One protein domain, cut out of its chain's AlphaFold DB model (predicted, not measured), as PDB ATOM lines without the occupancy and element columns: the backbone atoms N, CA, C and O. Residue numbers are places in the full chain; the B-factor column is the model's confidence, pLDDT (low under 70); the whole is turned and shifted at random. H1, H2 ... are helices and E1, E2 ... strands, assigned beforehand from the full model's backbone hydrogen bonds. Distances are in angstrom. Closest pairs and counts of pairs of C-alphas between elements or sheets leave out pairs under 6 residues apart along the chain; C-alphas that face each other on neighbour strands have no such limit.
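AT A GLANCE: This is residues 241 to 338 and 352 to 386 of the 428 residues of an uncharacterized protein of Piloderma croceum (strain F 1598) (UniProt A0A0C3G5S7). Two small antiparallel sheets meet at an angle like the two sides of a tent, E3 bending over into E4 and E5 into E6, and helix H1 packs in the angle on both sheets. H2 folds back on H1, and H3 folds back in turn beside the edge strand E7. The printed part has 133 residues with three named helices and then seven named strands, in the orders E2, E3, E6, E7 and E1, E4, E5, a mixed class of helices and strands. It is only just compact, close to loose, with a radius of gyration of the C-alphas of 16.5 A, and elongated, spanning 59 by 31 by 26 A.

IN THESE COORDINATES: H1, residues 241 to 258, begins at C-alpha 241 (-38.662, -107.263, -42.954) and is 25.4 A long. H2 is residues 261 to 267, and H3 is residues 270 to 281, 16.1 A. E1, residues 289 to 295, measures 19.3 A, E2, residues 302 to 309, 20.6 A, and E3, residues 319 to 325, 18.9 A. E4 is residues 328 to 334, 18.5 A, and E5 is residues 355 to 359. E6, residues 362 to 368, measures 19.9 A, and E7, residues 376 to 381, ends at C-alpha 381 (-51.696, -117.632, -35.295).

HOW THE PARTS SIT: H1 is on one face of the sheet E2 E3 E6 E7, two layers, helix over sheet, at a height of 8.7 A. It lies over E6 and, only just, over E3, with 3 C-alphas, and runs across the strands, at 75 degrees to E6 on the local plane. H1 is also on the sheet E1 E4 E5 and runs along E1, at 11 degrees on the local plane; their closest C-alphas are those of Ala 257 and Tyr 289, 5.1 A. H1, with residues 248 to 256 alone, touches H2 in a hairpin, closest at the C-alphas of Ala 255 and Leu 264, 5.8 A. H2 and H3, also a hairpin, only just touch, with 3 pairs of C-alphas within 8 A, closest at Arg 265 and Leu 273, 6.4 A. The closest C-alphas of H3 and E7 are those of Gln 272 and Ala 379, 5.3 A. Within hydrogen-bond range are N 306 and O 322 of the hairpin E2 and E3, 2.8 A, N 323 and O 365 of E3 and E6, 2.8 A, N 378 and O 364 of the hairpin E6 and E7, 2.7 A, and N 330 and O 357 of E4 and E5, 2.8 A. E1 and E4 have no such pair; C-alphas 290 and 333 face each other at 5.9 A. In H1, H2 and H3 every O i to N i+4 pair is within range.

THE WHOLE: The C-alphas farthest apart are those of Arg 315 and Asp 352, 59.0 A. Residues 339 to 351 are cut out, and C-alphas 338 and 352 are 12.5 A apart across the cut. Of the links that are printed whole, none is long. The mean pLDDT of the printed part is 79.4, and residues 309 to 338, 352 to 354 and 386 are under 70.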
ATOM      1  N   ILE A 241     -38.129-106.129 -43.717       85.81
ATOM      2  CA  ILE A 241     -38.662-107.263 -42.954       85.81
ATOM      3  C   ILE A 241     -40.085-107.593 -43.405       85.81
ATOM      4  O   ILE A 241     -40.413-108.771 -43.548       85.81
ATOM      5  N   SER A 242     -40.929-106.587 -43.657       85.25
ATOM      6  CA  SER A 242     -42.269-106.832 -44.207       85.25
ATOM      7  C   SER A 242     -42.202-107.507 -45.578       85.25
ATOM      8  O   SER A 242     -42.910-108.488 -45.791       85.25
ATOM      9  N   GLY A 243     -41.306-107.056 -46.466       87.69
ATOM     10  CA  GLY A 243     -41.098-107.690 -47.773       87.69
ATOM     11  C   GLY A 243     -40.609-109.135 -47.650       87.69
ATOM     12  O   GLY A 243     -41.208-110.043 -48.216       87.69
ATOM     13  N   LEU A 244     -39.595-109.373 -46.814       90.00
ATOM     14  CA  LEU A 244     -39.071-110.714 -46.544       90.00
ATOM     15  C   LEU A 244     -40.138-111.659 -45.976       90.00
ATOM     16  O   LEU A 244     -40.211-112.824 -46.360       90.00
ATOM     17  N   SER A 245     -40.969-111.164 -45.057       89.75
ATOM     18  CA  SER A 245     -42.042-111.951 -44.441       89.75
ATOM     19  C   SER A 245     -43.085-112.372 -45.475       89.75
ATOM     20  O   SER A 245     -43.522-113.524 -45.475       89.75
ATOM     21  N   LEU A 246     -43.448-111.459 -46.382       90.81
ATOM     22  CA  LEU A 246     -44.330-111.755 -47.506       90.81
ATOM     23  C   LEU A 246     -43.708-112.808 -48.434       90.81
ATOM     24  O   LEU A 246     -44.375-113.780 -48.782       90.81
ATOM     25  N   ASP A 247     -42.428-112.672 -48.775       93.44
ATOM     26  CA  ASP A 247     -41.730-113.619 -49.649       93.44
ATOM     27  C   ASP A 247     -41.658-115.028 -49.046       93.44
ATOM     28  O   ASP A 247     -41.941-116.013 -49.736       93.44
ATOM     29  N   LEU A 248     -41.324-115.143 -47.757       94.44
ATOM     30  CA  LEU A 248     -41.315-116.421 -47.035       94.44
ATOM     31  C   LEU A 248     -42.702-117.056 -47.020       94.44
ATOM     32  O   LEU A 248     -42.842-118.260 -47.246       94.44
ATOM     33  N   TYR A 249     -43.734-116.245 -46.794       93.44
ATOM     34  CA  TYR A 249     -45.112-116.700 -46.831       93.44
ATOM     35  C   TYR A 249     -45.490-117.246 -48.214       93.44
ATOM     36  O   TYR A 249     -45.997-118.365 -48.327       93.44
ATOM     37  N   MET A 250     -45.196-116.495 -49.280       94.00
ATOM     38  CA  MET A 250     -45.474-116.912 -50.655       94.00
ATOM     39  C   MET A 250     -44.750-118.220 -51.001       94.00
ATOM     40  O   MET A 250     -45.351-119.114 -51.601       94.00
ATOM     41  N   GLN A 251     -43.485-118.358 -50.596       95.69
ATOM     42  CA  GLN A 251     -42.698-119.577 -50.792       95.69
ATOM     43  C   GLN A 251     -43.277-120.763 -50.025       95.69
ATOM     44  O   GLN A 251     -43.414-121.839 -50.600       95.69
ATOM     45  N   MET A 252     -43.673-120.572 -48.765       96.25
ATOM     46  CA  MET A 252     -44.312-121.614 -47.965       96.25
ATOM     47  C   MET A 252     -45.620-122.077 -48.615       96.25
ATOM     48  O   MET A 252     -45.816-123.276 -48.799       96.25
ATOM     49  N   CYS A 253     -46.508-121.159 -49.006       94.31
ATOM     50  CA  CYS A 253     -47.776-121.514 -49.644       94.31
ATOM     51  C   CYS A 253     -47.584-122.223 -50.986       94.31
ATOM     52  O   CYS A 253     -48.282-123.201 -51.265       94.31
ATOM     53  N   LYS A 254     -46.623-121.767 -51.794       94.38
ATOM     54  CA  LYS A 254     -46.268-122.409 -53.059       94.38
ATOM     55  C   LYS A 254     -45.704-123.816 -52.835       94.38
ATOM     56  O   LYS A 254     -46.211-124.757 -53.434       94.38
ATOM     57  N   ALA A 255     -44.748-123.974 -51.919       96.25
ATOM     58  CA  ALA A 255     -44.164-125.269 -51.568       96.25
ATOM     59  C   ALA A 255     -45.221-126.244 -51.036       96.25
ATOM     60  O   ALA A 255     -45.243-127.416 -51.406       96.25
ATOM     61  N   ILE A 256     -46.154-125.745 -50.222       95.06
ATOM     62  CA  ILE A 256     -47.304-126.513 -49.756       95.06
ATOM     63  C   ILE A 256     -48.169-126.962 -50.940       95.06
ATOM     64  O   ILE A 256     -48.557-128.124 -50.981       95.06
ATOM     65  N   ALA A 257     -48.507-126.087 -51.889       92.00
ATOM     66  CA  ALA A 257     -49.336-126.441 -53.047       92.00
ATOM     67  C   ALA A 257     -48.652-127.454 -53.984       92.00
ATOM     68  O   ALA A 257     -49.301-128.392 -54.439       92.00
ATOM     69  N   GLU A 258     -47.347-127.296 -54.211       94.06
ATOM     70  CA  GLU A 258     -46.530-128.122 -55.111       94.06
ATOM     71  C   GLU A 258     -45.989-129.405 -54.456       94.06
ATOM     72  O   GLU A 258     -45.342-130.204 -55.128       94.06
ATOM     73  N   ASN A 259     -46.261-129.631 -53.164       95.88
ATOM     74  CA  ASN A 259     -45.698-130.735 -52.375       95.88
ATOM     75  C   ASN A 259     -44.148-130.733 -52.334       95.88
ATOM     76  O   ASN A 259     -43.503-131.780 -52.264       95.88
ATOM     77  N   ASP A 260     -43.532-129.548 -52.351       97.19
ATOM     78  CA  ASP A 260     -42.079-129.385 -52.243       97.19
ATOM     79  C   ASP A 260     -41.637-129.376 -50.770       97.19
ATOM     80  O   ASP A 260     -41.499-128.335 -50.117       97.19
ATOM     81  N   LYS A 261     -41.387-130.578 -50.242       97.44
ATOM     82  CA  LYS A 261     -40.930-130.785 -48.860       97.44
ATOM     83  C   LYS A 261     -39.552-130.162 -48.589       97.44
ATOM     84  O   LYS A 261     -39.266-129.823 -47.441       97.44
ATOM     85  N   VAL A 262     -38.703-130.003 -49.607       97.25
ATOM     86  CA  VAL A 262     -37.341-129.465 -49.448       97.25
ATOM     87  C   VAL A 262     -37.399-127.965 -49.213       97.25
ATOM     88  O   VAL A 262     -36.804-127.474 -48.254       97.25
ATOM     89  N   THR A 263     -38.146-127.239 -50.044       96.69
ATOM     90  CA  THR A 263     -38.347-125.799 -49.842       96.69
ATOM     91  C   THR A 263     -39.072-125.539 -48.532       96.69
ATOM     92  O   THR A 263     -38.650-124.672 -47.772       96.69
ATOM     93  N   LEU A 264     -40.084-126.345 -48.198       97.19
ATOM     94  CA  LEU A 264     -40.828-126.205 -46.949       97.19
ATOM     95  C   LEU A 264     -39.924-126.285 -45.707       97.19
ATOM     96  O   LEU A 264     -40.033-125.430 -44.831       97.19
ATOM     97  N   ARG A 265     -38.985-127.241 -45.658       96.56
ATOM     98  CA  ARG A 265     -37.985-127.357 -44.576       96.56
ATOM     99  C   ARG A 265     -37.071-126.137 -44.462       96.56
ATOM    100  O   ARG A 265     -36.635-125.817 -43.366       96.56
ATOM    101  N   LYS A 266     -36.774-125.466 -45.579       96.00
ATOM    102  CA  LYS A 266     -35.926-124.263 -45.592       96.00
ATOM    103  C   LYS A 266     -36.661-123.022 -45.095       96.00
ATOM    104  O   LYS A 266     -36.034-122.171 -44.480       96.00
ATOM    105  N   VAL A 267     -37.960-122.901 -45.384       96.50
ATOM    106  CA  VAL A 267     -38.737-121.684 -45.078       96.50
ATOM    107  C   VAL A 267     -39.546-121.767 -43.785       96.50
ATOM    108  O   VAL A 267     -40.049-120.746 -43.324       96.50
ATOM    109  N   THR A 268     -39.685-122.947 -43.176       96.50
ATOM    110  CA  THR A 268     -40.443-123.145 -41.928       96.50
ATOM    111  C   THR A 268     -39.576-123.715 -40.813       96.50
ATOM    112  O   THR A 268     -38.644-124.474 -41.057       96.50
ATOM    113  N   SER A 269     -39.909-123.370 -39.571       94.25
ATOM    114  CA  SER A 269     -39.343-124.015 -38.384       94.25
ATOM    115  C   SER A 269     -39.952-125.404 -38.160       94.25
ATOM    116  O   SER A 269     -40.999-125.720 -38.725       94.25
ATOM    117  N   SER A 270     -39.364-126.209 -37.270       90.94
ATOM    118  CA  SER A 270     -39.825-127.573 -36.964       90.94
ATOM    119  C   SER A 270     -41.309-127.667 -36.581       90.94
ATOM    120  O   SER A 270     -42.000-128.582 -37.032       90.94
ATOM    121  N   THR A 271     -41.838-126.711 -35.810       91.75
ATOM    122  CA  THR A 271     -43.245-126.706 -35.373       91.75
ATOM    123  C   THR A 271     -44.204-126.468 -36.536       91.75
ATOM    124  O   THR A 271     -45.148-127.235 -36.741       91.75
ATOM    125  N   GLN A 272     -43.939-125.440 -37.345       94.88
ATOM    126  CA  GLN A 272     -44.757-125.129 -38.518       94.88
ATOM    127  C   GLN A 272     -44.589-126.183 -39.620       94.88
ATOM    128  O   GLN A 272     -45.565-126.530 -40.288       94.88
ATOM    129  N   LEU A 273     -43.382-126.729 -39.781       96.56
ATOM    130  CA  LEU A 273     -43.073-127.808 -40.711       96.56
ATOM    131  C   LEU A 273     -43.922-129.042 -40.410       96.56
ATOM    132  O   LEU A 273     -44.561-129.570 -41.316       96.56
ATOM    133  N   ALA A 274     -43.985-129.476 -39.148       96.44
ATOM    134  CA  ALA A 274     -44.792-130.627 -38.750       96.44
ATOM    135  C   ALA A 274     -46.277-130.428 -39.096       96.44
ATOM    136  O   ALA A 274     -46.932-131.344 -39.595       96.44
ATOM    137  N   HIS A 275     -46.809-129.222 -38.885       95.12
ATOM    138  CA  HIS A 275     -48.180-128.895 -39.270       95.12
ATOM    139  C   HIS A 275     -48.373-128.914 -40.794       95.12
ATOM    140  O   HIS A 275     -49.317-129.521 -41.299       95.12
ATOM    141  N   ALA A 276     -47.465-128.291 -41.544       95.56
ATOM    142  CA  ALA A 276     -47.541-128.236 -42.997       95.56
ATOM    143  C   ALA A 276     -47.395-129.625 -43.648       95.56
ATOM    144  O   ALA A 276     -48.133-129.935 -44.582       95.56
ATOM    145  N   LEU A 277     -46.529-130.493 -43.115       96.62
ATOM    146  CA  LEU A 277     -46.406-131.886 -43.550       96.62
ATOM    147  C   LEU A 277     -47.684-132.679 -43.266       96.62
ATOM    148  O   LEU A 277     -48.189-133.333 -44.170       96.62
ATOM    149  N   LYS A 278     -48.291-132.530 -42.079       96.00
ATOM    150  CA  LYS A 278     -49.602-133.139 -41.782       96.00
ATOM    151  C   LYS A 278     -50.682-132.704 -42.775       96.00
ATOM    152  O   LYS A 278     -51.528-133.512 -43.146       96.00
ATOM    153  N   VAL A 279     -50.679-131.439 -43.198       92.19
ATOM    154  CA  VAL A 279     -51.614-130.935 -44.216       92.19
ATOM    155  C   VAL A 279     -51.337-131.562 -45.578       92.19
ATOM    156  O   VAL A 279     -52.281-131.907 -46.277       92.19
ATOM    157  N   ILE A 280     -50.070-131.704 -45.962       94.88
ATOM    158  CA  ILE A 280     -49.664-132.347 -47.214       94.88
ATOM    159  C   ILE A 280     -50.069-133.825 -47.226       94.88
ATOM    160  O   ILE A 280     -50.667-134.278 -48.196       94.88
ATOM    161  N   ASP A 281     -49.800-134.554 -46.145       94.56
ATOM    162  CA  ASP A 281     -50.039-135.996 -46.064       94.56
ATOM    163  C   ASP A 281     -51.540-136.338 -46.021       94.56
ATOM    164  O   ASP A 281     -51.945-137.412 -46.460       94.56
ATOM    165  N   LYS A 282     -52.391-135.413 -45.551       92.00
ATOM    166  CA  LYS A 282     -53.860-135.556 -45.564       92.00
ATOM    167  C   LYS A 282     -54.507-135.276 -46.924       92.00
ATOM    168  O   LYS A 282     -55.720-135.430 -47.052       92.00
ATOM    169  N   ARG A 283     -53.754-134.819 -47.929       87.88
ATOM    170  CA  ARG A 283     -54.316-134.492 -49.248       87.88
ATOM    171  C   ARG A 283     -54.546-135.731 -50.090       87.88
ATOM    172  O   ARG A 283     -53.781-136.689 -50.057       87.88
ATOM    173  N   HIS A 284     -55.566-135.649 -50.934       85.56
ATOM    174  CA  HIS A 284     -55.789-136.638 -51.976       85.56
ATOM    175  C   HIS A 284     -54.698-136.515 -53.044       85.56
ATOM    176  O   HIS A 284     -54.528-135.451 -53.637       85.56
ATOM    177  N   GLN A 285     -53.979-137.613 -53.297       86.50
ATOM    178  CA  GLN A 285     -52.885-137.664 -54.277       86.50
ATOM    179  C   GLN A 285     -53.362-137.406 -55.716       86.50
ATOM    180  O   GLN A 285     -52.590-136.932 -56.544       86.50
ATOM    181  N   ASP A 286     -54.646-137.650 -55.991       84.25
ATOM    182  CA  ASP A 286     -55.272-137.415 -57.297       84.25
ATOM    183  C   ASP A 286     -55.604-135.934 -57.569       84.25
ATOM    184  O   ASP A 286     -55.963-135.568 -58.691       84.25
ATOM    185  N   VAL A 287     -55.506-135.062 -56.560       81.44
ATOM    186  CA  VAL A 287     -55.871-133.646 -56.679       81.44
ATOM    187  C   VAL A 287     -54.616-132.792 -56.807       81.44
ATOM    188  O   VAL A 287     -53.792-132.711 -55.897       81.44
ATOM    189  N   ALA A 288     -54.490-132.096 -57.939       82.00
ATOM    190  CA  ALA A 288     -53.449-131.099 -58.135       82.00
ATOM    191  C   ALA A 288     -53.870-129.771 -57.487       82.00
ATOM    192  O   ALA A 288     -54.856-129.146 -57.881       82.00
ATOM    193  N   TYR A 289     -53.106-129.321 -56.496       84.50
ATOM    194  CA  TYR A 289     -53.323-128.030 -55.853       84.50
ATOM    195  C   TYR A 289     -52.499-126.964 -56.570       84.50
ATOM    196  O   TYR A 289     -51.319-127.157 -56.850       84.50
ATOM    197  N   SER A 290     -53.116-125.821 -56.865       84.31
ATOM    198  CA  SER A 290     -52.410-124.663 -57.407       84.31
ATOM    199  C   SER A 290     -52.659-123.457 -56.517       84.31
ATOM    200  O   SER A 290     -53.797-123.169 -56.140       84.31
ATOM    201  N   TRP A 291     -51.587-122.763 -56.159       87.44
ATOM    202  CA  TRP A 291     -51.658-121.553 -55.357       87.44
ATOM    203  C   TRP A 291     -51.069-120.391 -56.144       87.44
ATOM    204  O   TRP A 291     -49.993-120.510 -56.736       87.44
ATOM    205  N   LYS A 292     -51.786-119.266 -56.171       86.56
ATOM    206  CA  LYS A 292     -51.337-118.056 -56.853       86.56
ATOM    207  C   LYS A 292     -51.594-116.839 -55.980       86.56
ATOM    208  O   LYS A 292     -52.732-116.527 -55.634       86.56
ATOM    209  N   PHE A 293     -50.521-116.114 -55.707       88.31
ATOM    210  CA  PHE A 293     -50.594-114.776 -55.153       88.31
ATOM    211  C   PHE A 293     -51.174-113.801 -56.186       88.31
ATOM    212  O   PHE A 293     -50.703-113.770 -57.326       88.31
ATOM    213  N   ILE A 294     -52.198-113.029 -55.811       88.69
ATOM    214  CA  ILE A 294     -52.785-112.002 -56.688       88.69
ATOM    215  C   ILE A 294     -52.256-110.622 -56.320       88.69
ATOM    216  O   ILE A 294     -51.617-109.979 -57.148       88.69
ATOM    217  N   LYS A 295     -52.567-110.158 -55.108       88.19
ATOM    218  CA  LYS A 295     -52.194-108.834 -54.608       88.19
ATOM    219  C   LYS A 295     -52.301-108.782 -53.087       88.19
ATOM    220  O   LYS A 295     -53.074-109.528 -52.487       88.19
ATOM    221  N   GLU A 296     -51.593-107.838 -52.481       86.56
ATOM    222  CA  GLU A 296     -51.860-107.431 -51.103       86.56
ATOM    223  C   GLU A 296     -53.086-106.510 -51.077       86.56
ATOM    224  O   GLU A 296     -53.138-105.514 -51.797       86.56
ATOM    225  N   ASN A 297     -54.081-106.822 -50.245       85.44
ATOM    226  CA  ASN A 297     -55.198-105.899 -50.006       85.44
ATOM    227  C   ASN A 297     -54.792-104.763 -49.049       85.44
ATOM    228  O   ASN A 297     -55.278-103.640 -49.118       85.44
ATOM    229  N   SER A 298     -53.864-105.064 -48.146       84.50
ATOM    230  CA  SER A 298     -53.217-104.111 -47.255       84.50
ATOM    231  C   SER A 298     -51.735-104.456 -47.206       84.50
ATOM    232  O   SER A 298     -51.453-105.651 -47.094       84.50
ATOM    233  N   PRO A 299     -50.818-103.472 -47.218       87.00
ATOM    234  CA  PRO A 299     -49.401-103.753 -47.053       87.00
ATOM    235  C   PRO A 299     -49.165-104.596 -45.807       87.00
ATOM    236  O   PRO A 299     -49.761-104.336 -44.754       87.00
ATOM    237  N   THR A 300     -48.300-105.588 -45.947       86.44
ATOM    238  CA  THR A 300     -47.824-106.444 -44.871       86.44
ATOM    239  C   THR A 300     -47.407-105.613 -43.647       86.44
ATOM    240  O   THR A 300     -46.541-104.743 -43.733       86.44
ATOM    241  N   ARG A 301     -48.058-105.852 -42.498       84.81
ATOM    242  CA  ARG A 301     -47.844-105.095 -41.250       84.81
ATOM    243  C   ARG A 301     -47.168-105.952 -40.199       84.81
ATOM    244  O   ARG A 301     -47.599-107.075 -39.966       84.81
ATOM    245  N   ILE A 302     -46.187-105.374 -39.528       83.94
ATOM    246  CA  ILE A 302     -45.551-105.890 -38.325       83.94
ATOM    247  C   ILE A 302     -46.377-105.427 -37.134       83.94
ATOM    248  O   ILE A 302     -46.502-104.232 -36.868       83.94
ATOM    249  N   VAL A 303     -46.980-106.399 -36.462       82.56
ATOM    250  CA  VAL A 303     -47.849-106.208 -35.299       82.56
ATOM    251  C   VAL A 303     -47.017-106.111 -34.027       82.56
ATOM    252  O   VAL A 303     -47.257-105.240 -33.201       82.56
ATOM    253  N   SER A 304     -46.036-107.000 -33.880       80.69
ATOM    254  CA  SER A 304     -45.147-107.042 -32.723       80.69
ATOM    255  C   SER A 304     -43.773-107.552 -33.139       80.69
ATOM    256  O   SER A 304     -43.645-108.371 -34.057       80.69
ATOM    257  N   ILE A 305     -42.759-107.026 -32.461       80.62
ATOM    258  CA  ILE A 305     -41.371-107.450 -32.546       80.62
ATOM    259  C   ILE A 305     -40.979-107.850 -31.138       80.62
ATOM    260  O   ILE A 305     -41.007-107.013 -30.244       80.62
ATOM    261  N   ARG A 306     -40.609-109.114 -30.962       79.44
ATOM    262  CA  ARG A 306     -40.228-109.668 -29.668       79.44
ATOM    263  C   ARG A 306     -38.807-110.159 -29.721       79.44
ATOM    264  O   ARG A 306     -38.404-110.792 -30.692       79.44
ATOM    265  N   CYS A 307     -38.074-109.877 -28.660       75.88
ATOM    266  CA  CYS A 307     -36.747-110.408 -28.454       75.88
ATOM    267  C   CYS A 307     -36.775-111.316 -27.229       75.88
ATOM    268  O   CYS A 307     -37.151-110.859 -26.156       75.88
ATOM    269  N   ALA A 308     -36.400-112.581 -27.390       70.88
ATOM    270  CA  ALA A 308     -36.300-113.519 -26.278       70.88
ATOM    271  C   ALA A 308     -34.860-114.000 -26.113       70.88
ATOM    272  O   ALA A 308     -34.210-114.358 -27.103       70.88
ATOM    273  N   ASP A 309     -34.400-114.031 -24.863       68.00
ATOM    274  CA  ASP A 309     -33.146-114.674 -24.489       68.00
ATOM    275  C   ASP A 309     -33.391-116.181 -24.357       68.00
ATOM    276  O   ASP A 309     -34.160-116.644 -23.512       68.00
ATOM    277  N   ILE A 310     -32.794-116.963 -25.256       59.97
ATOM    278  CA  ILE A 310     -32.957-118.418 -25.274       59.97
ATOM    279  C   ILE A 310     -31.828-119.032 -24.429       59.97
ATOM    280  O   ILE A 310     -30.888-119.620 -24.958       59.97
ATOM    281  N   GLY A 311     -31.943-118.932 -23.098       57.62
ATOM    282  CA  GLY A 311     -31.283-119.844 -22.152       57.62
ATOM    283  C   GLY A 311     -30.378-119.239 -21.065       57.62
ATOM    284  O   GLY A 311     -29.682-118.252 -21.245       57.62
ATOM    285  N   HIS A 312     -30.312-119.941 -19.924       51.00
ATOM    286  CA  HIS A 312     -29.558-119.606 -18.700       51.00
ATOM    287  C   HIS A 312     -28.016-119.638 -18.796       51.00
ATOM    288  O   HIS A 312     -27.336-119.609 -17.768       51.00
ATOM    289  N   ARG A 313     -27.419-119.715 -19.991       48.06
ATOM    290  CA  ARG A 313     -25.958-119.615 -20.146       48.06
ATOM    291  C   ARG A 313     -25.598-118.415 -21.017       48.06
ATOM    292  O   ARG A 313     -25.495-118.558 -22.236       48.06
ATOM    293  N   PRO A 314     -25.323-117.258 -20.393       44.53
ATOM    294  CA  PRO A 314     -24.892-116.061 -21.088       44.53
ATOM    295  C   PRO A 314     -23.415-116.228 -21.441       44.53
ATOM    296  O   PRO A 314     -22.540-115.706 -20.759       44.53
ATOM    297  N   ARG A 315     -23.096-117.007 -22.479       49.66
ATOM    298  CA  ARG A 315     -21.746-116.935 -23.064       49.66
ATOM    299  C   ARG A 315     -21.636-115.901 -24.182       49.66
ATOM    300  O   ARG A 315     -20.531-115.529 -24.546       49.66
ATOM    301  N   SER A 316     -22.759-115.347 -24.621       42.78
ATOM    302  CA  SER A 316     -22.845-114.159 -25.473       42.78
ATOM    303  C   SER A 316     -24.311-113.741 -25.509       42.78
ATOM    304  O   SER A 316     -25.122-114.619 -25.742       42.78
ATOM    305  N   GLY A 317     -24.683-112.485 -25.253       43.19
ATOM    306  CA  GLY A 317     -26.092-112.051 -25.227       43.19
ATOM    307  C   GLY A 317     -26.853-112.421 -26.504       43.19
ATOM    308  O   GLY A 317     -26.628-111.824 -27.558       43.19
ATOM    309  N   VAL A 318     -27.718-113.435 -26.413       47.00
ATOM    310  CA  VAL A 318     -28.366-114.059 -27.565       47.00
ATOM    311  C   VAL A 318     -29.810-113.589 -27.664       47.00
ATOM    312  O   VAL A 318     -30.646-113.911 -26.833       47.00
ATOM    313  N   ASN A 319     -30.120-112.894 -28.750       49.78
ATOM    314  CA  ASN A 319     -31.435-112.326 -29.001       49.78
ATOM    315  C   ASN A 319     -32.144-113.117 -30.113       49.78
ATOM    316  O   ASN A 319     -31.679-113.139 -31.255       49.78
ATOM    317  N   SER A 320     -33.262-113.786 -29.807       53.28
ATOM    318  CA  SER A 320     -34.162-114.338 -30.829       53.28
ATOM    319  C   SER A 320     -35.221-113.309 -31.179       53.28
ATOM    320  O   SER A 320     -36.019-112.944 -30.323       53.28
ATOM    321  N   LEU A 321     -35.231-112.864 -32.435       58.34
ATOM    322  CA  LEU A 321     -36.218-111.917 -32.935       58.34
ATOM    323  C   LEU A 321     -37.421-112.678 -33.496       58.34
ATOM    324  O   LEU A 321     -37.264-113.454 -34.438       58.34
ATOM    325  N   ALA A 322     -38.603-112.458 -32.930       56.94
ATOM    326  CA  ALA A 322     -39.879-112.959 -33.424       56.94
ATOM    327  C   ALA A 322     -40.726-111.788 -33.926       56.94
ATOM    328  O   ALA A 322     -40.895-110.785 -33.235       56.94
ATOM    329  N   ILE A 323     -41.241-111.909 -35.143       59.97
ATOM    330  CA  ILE A 323     -41.945-110.839 -35.847       59.97
ATOM    331  C   ILE A 323     -43.321-111.349 -36.245       59.97
ATOM    332  O   ILE A 323     -43.428-112.349 -36.951       59.97
ATOM    333  N   HIS A 324     -44.370-110.681 -35.767       56.38
ATOM    334  CA  HIS A 324     -45.758-111.063 -36.027       56.38
ATOM    335  C   HIS A 324     -46.296-110.283 -37.218       56.38
ATOM    336  O   HIS A 324     -46.427-109.062 -37.135       56.38
ATOM    337  N   VAL A 325     -46.600-110.956 -38.323       54.59
ATOM    338  CA  VAL A 325     -46.964-110.298 -39.577       54.59
ATOM    339  C   VAL A 325     -48.031-111.089 -40.327       54.59
ATOM    340  O   VAL A 325     -47.918-112.309 -40.401       54.59
ATOM    341  N   LEU A 326     -49.005-110.370 -40.916       55.31
ATOM    342  CA  LEU A 326     -49.559-110.554 -42.278       55.31
ATOM    343  C   LEU A 326     -51.102-110.379 -42.371       55.31
ATOM    344  O   LEU A 326     -51.865-110.649 -41.454       55.31
ATOM    345  N   SER A 327     -51.581-109.852 -43.501       47.22
ATOM    346  CA  SER A 327     -53.001-109.756 -43.880       47.22
ATOM    347  C   SER A 327     -53.063-109.863 -45.398       47.22
ATOM    348  O   SER A 327     -52.550-108.974 -46.077       47.22
ATOM    349  N   LEU A 328     -53.628-110.945 -45.947       56.00
ATOM    350  CA  LEU A 328     -53.475-111.275 -47.367       56.00
ATOM    351  C   LEU A 328     -54.747-111.715 -48.066       56.00
ATOM    352  O   LEU A 328     -55.429-112.646 -47.668       56.00
ATOM    353  N   GLU A 329     -54.992-111.148 -49.237       45.59
ATOM    354  CA  GLU A 329     -56.008-111.675 -50.135       45.59
ATOM    355  C   GLU A 329     -55.427-112.798 -50.998       45.59
ATOM    356  O   GLU A 329     -54.385-112.649 -51.636       45.59
ATOM    357  N   ILE A 330     -56.086-113.956 -50.991       52.06
ATOM    358  CA  ILE A 330     -55.579-115.184 -51.593       52.06
ATOM    359  C   ILE A 330     -56.623-115.731 -52.546       52.06
ATOM    360  O   ILE A 330     -57.792-115.906 -52.217       52.06
ATOM    361  N   SER A 331     -56.182-116.084 -53.740       46.66
ATOM    362  CA  SER A 331     -57.029-116.809 -54.666       46.66
ATOM    363  C   SER A 331     -56.627-118.268 -54.692       46.66
ATOM    364  O   SER A 331     -55.468-118.602 -54.948       46.66
ATOM    365  N   LEU A 332     -57.588-119.136 -54.400       51.41
ATOM    366  CA  LEU A 332     -57.413-120.576 -54.481       51.41
ATOM    367  C   LEU A 332     -58.065-121.037 -55.780       51.41
ATOM    368  O   LEU A 332     -59.279-120.935 -55.951       51.41
ATOM    369  N   LYS A 333     -57.248-121.539 -56.709       50.19
ATOM    370  CA  LYS A 333     -57.748-122.262 -57.876       50.19
ATOM    371  C   LYS A 333     -57.615-123.753 -57.599       50.19
ATOM    372  O   LYS A 333     -56.509-124.296 -57.636       50.19
ATOM    373  N   ASN A 334     -58.744-124.413 -57.367       52.84
ATOM    374  CA  ASN A 334     -58.802-125.869 -57.382       52.84
ATOM    375  C   ASN A 334     -58.774-126.317 -58.844       52.84
ATOM    376  O   ASN A 334     -59.781-126.276 -59.542       52.84
ATOM    377  N   GLY A 335     -57.584-126.654 -59.336       50.97
ATOM    378  CA  GLY A 335     -57.409-127.236 -60.658       50.97
ATOM    379  C   GLY A 335     -57.496-128.750 -60.565       50.97
ATOM    380  O   GLY A 335     -56.468-129.420 -60.590       50.97
ATOM    381  N   THR A 336     -58.695-129.312 -60.446       50.75
ATOM    382  CA  THR A 336     -58.845-130.765 -60.572       50.75
ATOM    383  C   THR A 336     -58.614-131.132 -62.037       50.75
ATOM    384  O   THR A 336     -59.361-130.692 -62.905       50.75
ATOM    385  N   LYS A 337     -57.568-131.916 -62.338       52.91
ATOM    386  CA  LYS A 337     -57.296-132.387 -63.712       52.91
ATOM    387  C   LYS A 337     -58.329-133.404 -64.207       52.91
ATOM    388  O   LYS A 337     -58.407-133.638 -65.406       52.91
ATOM    389  N   ASP A 338     -59.114-133.978 -63.298       51.19
ATOM    390  CA  ASP A 338     -60.143-134.955 -63.626       51.19
ATOM    391  C   ASP A 338     -61.390-134.744 -62.740       51.19
ATOM    392  O   ASP A 338     -61.398-135.143 -61.570       51.19
ATOM    393  N   ASP A 352     -65.369-123.715 -62.806       62.69
ATOM    394  CA  ASP A 352     -64.225-123.135 -63.537       62.69
ATOM    395  C   ASP A 352     -63.832-121.731 -63.039       62.69
ATOM    396  O   ASP A 352     -62.752-121.208 -63.334       62.69
ATOM    397  N   LYS A 353     -64.714-121.099 -62.258       67.06
ATOM    398  CA  LYS A 353     -64.484-119.796 -61.655       67.06
ATOM    399  C   LYS A 353     -63.582-119.933 -60.438       67.06
ATOM    400  O   LYS A 353     -63.992-120.371 -59.367       67.06
ATOM    401  N   VAL A 354     -62.352-119.465 -60.613       68.56
ATOM    402  CA  VAL A 354     -61.417-119.214 -59.519       68.56
ATOM    403  C   VAL A 354     -62.072-118.262 -58.516       68.56
ATOM    404  O   VAL A 354     -62.253-117.079 -58.813       68.56
ATOM    405  N   MET A 355     -62.426-118.764 -57.332       72.31
ATOM    406  CA  MET A 355     -62.939-117.921 -56.260       72.31
ATOM    407  C   MET A 355     -61.776-117.224 -55.555       72.31
ATOM    408  O   MET A 355     -60.947-117.849 -54.891       72.31
ATOM    409  N   GLN A 356     -61.721-115.902 -55.709       78.75
ATOM    410  CA  GLN A 356     -60.831-115.055 -54.925       78.75
ATOM    411  C   GLN A 356     -61.393-114.941 -53.508       78.75
ATOM    412  O   GLN A 356     -62.572-114.633 -53.333       78.75
ATOM    413  N   ARG A 357     -60.566-115.203 -52.492       77.00
ATOM    414  CA  ARG A 357     -60.960-115.115 -51.088       77.00
ATOM    415  C   ARG A 357     -60.030-114.174 -50.336       77.00
ATOM    416  O   ARG A 357     -58.817-114.343 -50.299       77.00
ATOM    417  N   ARG A 358     -60.605-113.208 -49.631       77.94
ATOM    418  CA  ARG A 358     -59.827-112.426 -48.675       77.94
ATOM    419  C   ARG A 358     -59.483-113.283 -47.460       77.94
ATOM    420  O   ARG A 358     -60.368-113.916 -46.885       77.94
ATOM    421  N   ILE A 359     -58.213-113.289 -47.078       79.50
ATOM    422  CA  ILE A 359     -57.704-114.037 -45.936       79.50
ATOM    423  C   ILE A 359     -56.978-113.059 -44.985       79.50
ATOM    424  O   ILE A 359     -56.457-112.013 -45.370       79.50
ATOM    425  N   LEU A 360     -57.039-113.331 -43.690       82.44
ATOM    426  CA  LEU A 360     -56.289-112.604 -42.671       82.44
ATOM    427  C   LEU A 360     -55.585-113.670 -41.843       82.44
ATOM    428  O   LEU A 360     -56.243-114.555 -41.299       82.44
ATOM    429  N   GLU A 361     -54.259-113.647 -41.833       84.06
ATOM    430  CA  GLU A 361     -53.444-114.685 -41.207       84.06
ATOM    431  C   GLU A 361     -52.255-114.042 -40.523       84.06
ATOM    432  O   GLU A 361     -51.508-113.317 -41.163       84.06
ATOM    433  N   TYR A 362     -52.044-114.365 -39.255       86.38
ATOM    434  CA  TYR A 362     -50.902-113.876 -38.505       86.38
ATOM    435  C   TYR A 362     -49.816-114.949 -38.509       86.38
ATOM    436  O   TYR A 362     -50.064-116.100 -38.151       86.38
ATOM    437  N   TYR A 363     -48.603-114.587 -38.901       91.12
ATOM    438  CA  TYR A 363     -47.444-115.470 -38.871       91.12
ATOM    439  C   TYR A 363     -46.375-114.926 -37.950       91.12
ATOM    440  O   TYR A 363     -46.156-113.722 -37.876       91.12
ATOM    441  N   VAL A 364     -45.682-115.841 -37.287       90.38
ATOM    442  CA  VAL A 364     -44.482-115.549 -36.515       90.38
ATOM    443  C   VAL A 364     -43.289-115.909 -37.382       90.38
ATOM    444  O   VAL A 364     -43.060-117.088 -37.649       90.38
ATOM    445  N   VAL A 365     -42.529-114.914 -37.820       91.00
ATOM    446  CA  VAL A 365     -41.246-115.121 -38.499       91.00
ATOM    447  C   VAL A 365     -40.143-114.976 -37.463       91.00
ATOM    448  O   VAL A 365     -40.182-114.053 -36.652       91.00
ATOM    449  N   HIS A 366     -39.179-115.890 -37.456       87.75
ATOM    450  CA  HIS A 366     -38.074-115.837 -36.510       87.75
ATOM    451  C   HIS A 366     -36.715-116.044 -37.164       87.75
ATOM    452  O   HIS A 366     -36.593-116.694 -38.205       87.75
ATOM    453  N   MET A 367     -35.699-115.498 -36.505       86.44
ATOM    454  CA  MET A 367     -34.294-115.718 -36.821       86.44
ATOM    455  C   MET A 367     -33.543-116.054 -35.532       86.44
ATOM    456  O   MET A 367     -33.772-115.443 -34.480       86.44
ATOM    457  N   ARG A 368     -32.642-117.036 -35.602       82.25
ATOM    458  CA  ARG A 368     -31.717-117.343 -34.509       82.25
ATOM    459  C   ARG A 368     -30.494-116.450 -34.644       82.25
ATOM    460  O   ARG A 368     -29.747-116.594 -35.595       82.25
ATOM    461  N   GLY A 369     -30.285-115.525 -33.708       70.81
ATOM    462  CA  GLY A 369     -29.200-114.542 -33.817       70.81
ATOM    463  C   GLY A 369     -27.781-115.117 -33.700       70.81
ATOM    464  O   GLY A 369     -26.837-114.476 -34.132       70.81
ATOM    465  N   TRP A 370     -27.584-116.306 -33.127       70.12
ATOM    466  CA  TRP A 370     -26.237-116.853 -32.887       70.12
ATOM    467  C   TRP A 370     -25.717-117.754 -34.009       70.12
ATOM    468  O   TRP A 370     -24.512-117.972 -34.121       70.12
ATOM    469  N   VAL A 371     -26.615-118.283 -34.836       76.19
ATOM    470  CA  VAL A 371     -26.264-119.038 -36.040       76.19
ATOM    471  C   VAL A 371     -26.610-118.154 -37.221       76.19
ATOM    472  O   VAL A 371     -27.610-117.446 -37.192       76.19
ATOM    473  N   LYS A 372     -25.815-118.197 -38.288       78.94
ATOM    474  CA  LYS A 372     -26.162-117.542 -39.554       78.94
ATOM    475  C   LYS A 372     -27.281-118.322 -40.265       78.94
ATOM    476  O   LYS A 372     -27.094-118.829 -41.367       78.94
ATOM    477  N   GLU A 373     -28.415-118.476 -39.590       84.00
ATOM    478  CA  GLU A 373     -29.620-119.113 -40.102       84.00
ATOM    479  C   GLU A 373     -30.473-118.084 -40.855       84.00
ATOM    480  O   GLU A 373     -30.552-116.918 -40.453       84.00
ATOM    481  N   PRO A 374     -31.126-118.492 -41.953       91.12
ATOM    482  CA  PRO A 374     -32.092-117.640 -42.620       91.12
ATOM    483  C   PRO A 374     -33.323-117.411 -41.733       91.12
ATOM    484  O   PRO A 374     -33.625-118.180 -40.820       91.12
ATOM    485  N   TRP A 375     -34.078-116.365 -42.052       91.69
ATOM    486  CA  TRP A 375     -35.410-116.166 -41.495       91.69
ATOM    487  C   TRP A 375     -36.335-117.316 -41.890       91.69
ATOM    488  O   TRP A 375     -36.376-117.708 -43.055       91.69
ATOM    489  N   THR A 376     -37.107-117.825 -40.933       94.31
ATOM    490  CA  THR A 376     -38.080-118.900 -41.173       94.31
ATOM    491  C   THR A 376     -39.418-118.604 -40.499       94.31
ATOM    492  O   THR A 376     -39.514-117.799 -39.572       94.31
ATOM    493  N   ILE A 377     -40.485-119.242 -40.974       94.88
ATOM    494  CA  ILE A 377     -41.819-119.141 -40.379       94.88
ATOM    495  C   ILE A 377     -41.910-120.125 -39.213       94.88
ATOM    496  O   ILE A 377     -41.903-121.345 -39.395       94.88
ATOM    497  N   LYS A 378     -42.018-119.585 -38.002       92.94
ATOM    498  CA  LYS A 378     -42.070-120.351 -36.761       92.94
ATOM    499  C   LYS A 378     -43.443-120.951 -36.494       92.94
ATOM    500  O   LYS A 378     -43.562-122.132 -36.170       92.94
ATOM    501  N   ALA A 379     -44.465-120.111 -36.586       90.75
ATOM    502  CA  ALA A 379     -45.821-120.446 -36.191       90.75
ATOM    503  C   ALA A 379     -46.834-119.627 -36.988       90.75
ATOM    504  O   ALA A 379     -46.526-118.554 -37.513       90.75
ATOM    505  N   ARG A 380     -48.058-120.142 -37.030       90.62
ATOM    506  CA  ARG A 380     -49.232-119.472 -37.573       90.62
ATOM    507  C   ARG A 380     -50.240-119.266 -36.448       90.62
ATOM    508  O   ARG A 380     -50.592-120.223 -35.765       90.62
ATOM    509  N   ILE A 381     -50.701-118.037 -36.283       86.44
ATOM    510  CA  ILE A 381     -51.696-117.632 -35.295       86.44
ATOM    511  C   ILE A 381     -53.010-117.375 -36.034       86.44
ATOM    512  O   ILE A 381     -53.054-116.695 -37.064       86.44
ATOM    513  N   TYR A 382     -54.083-117.954 -35.512       80.62
ATOM    514  CA  TYR A 382     -55.434-117.738 -36.005       80.62
ATOM    515  C   TYR A 382     -56.139-116.763 -35.075       80.62
ATOM    516  O   TYR A 382     -56.043-116.894 -33.858       80.62
ATOM    517  N   ASP A 383     -56.840-115.794 -35.656       76.88
ATOM    518  CA  ASP A 383     -57.707-114.917 -34.883       76.88
ATOM    519  C   ASP A 383     -58.917-115.719 -34.403       76.88
ATOM    520  O   ASP A 383     -59.755-116.135 -35.206       76.88
ATOM    521  N   THR A 384     -58.977-115.988 -33.099       75.88
ATOM    522  CA  THR A 384     -60.087-116.718 -32.491       75.88
ATOM    523  C   THR A 384     -61.310-115.831 -32.250       75.88
ATOM    524  O   THR A 384     -62.402-116.360 -32.065       75.88
ATOM    525  N   SER A 385     -61.173-114.500 -32.314       76.31
ATOM    526  CA  SER A 385     -62.245-113.558 -31.956       76.31
ATOM    527  C   SER A 385     -63.432-113.565 -32.923       76.31
ATOM    528  O   SER A 385     -64.535-113.162 -32.563       76.31
ATOM    529  N   GLY A 386     -63.223-114.040 -34.154       65.75
ATOM    530  CA  GLY A 386     -64.268-114.151 -35.173       65.75
ATOM    531  C   GLY A 386     -65.040-115.471 -35.159       65.75
ATOM    532  O   GLY A 386     -65.982-115.619 -35.940       65.75
TER     533      GLY A 386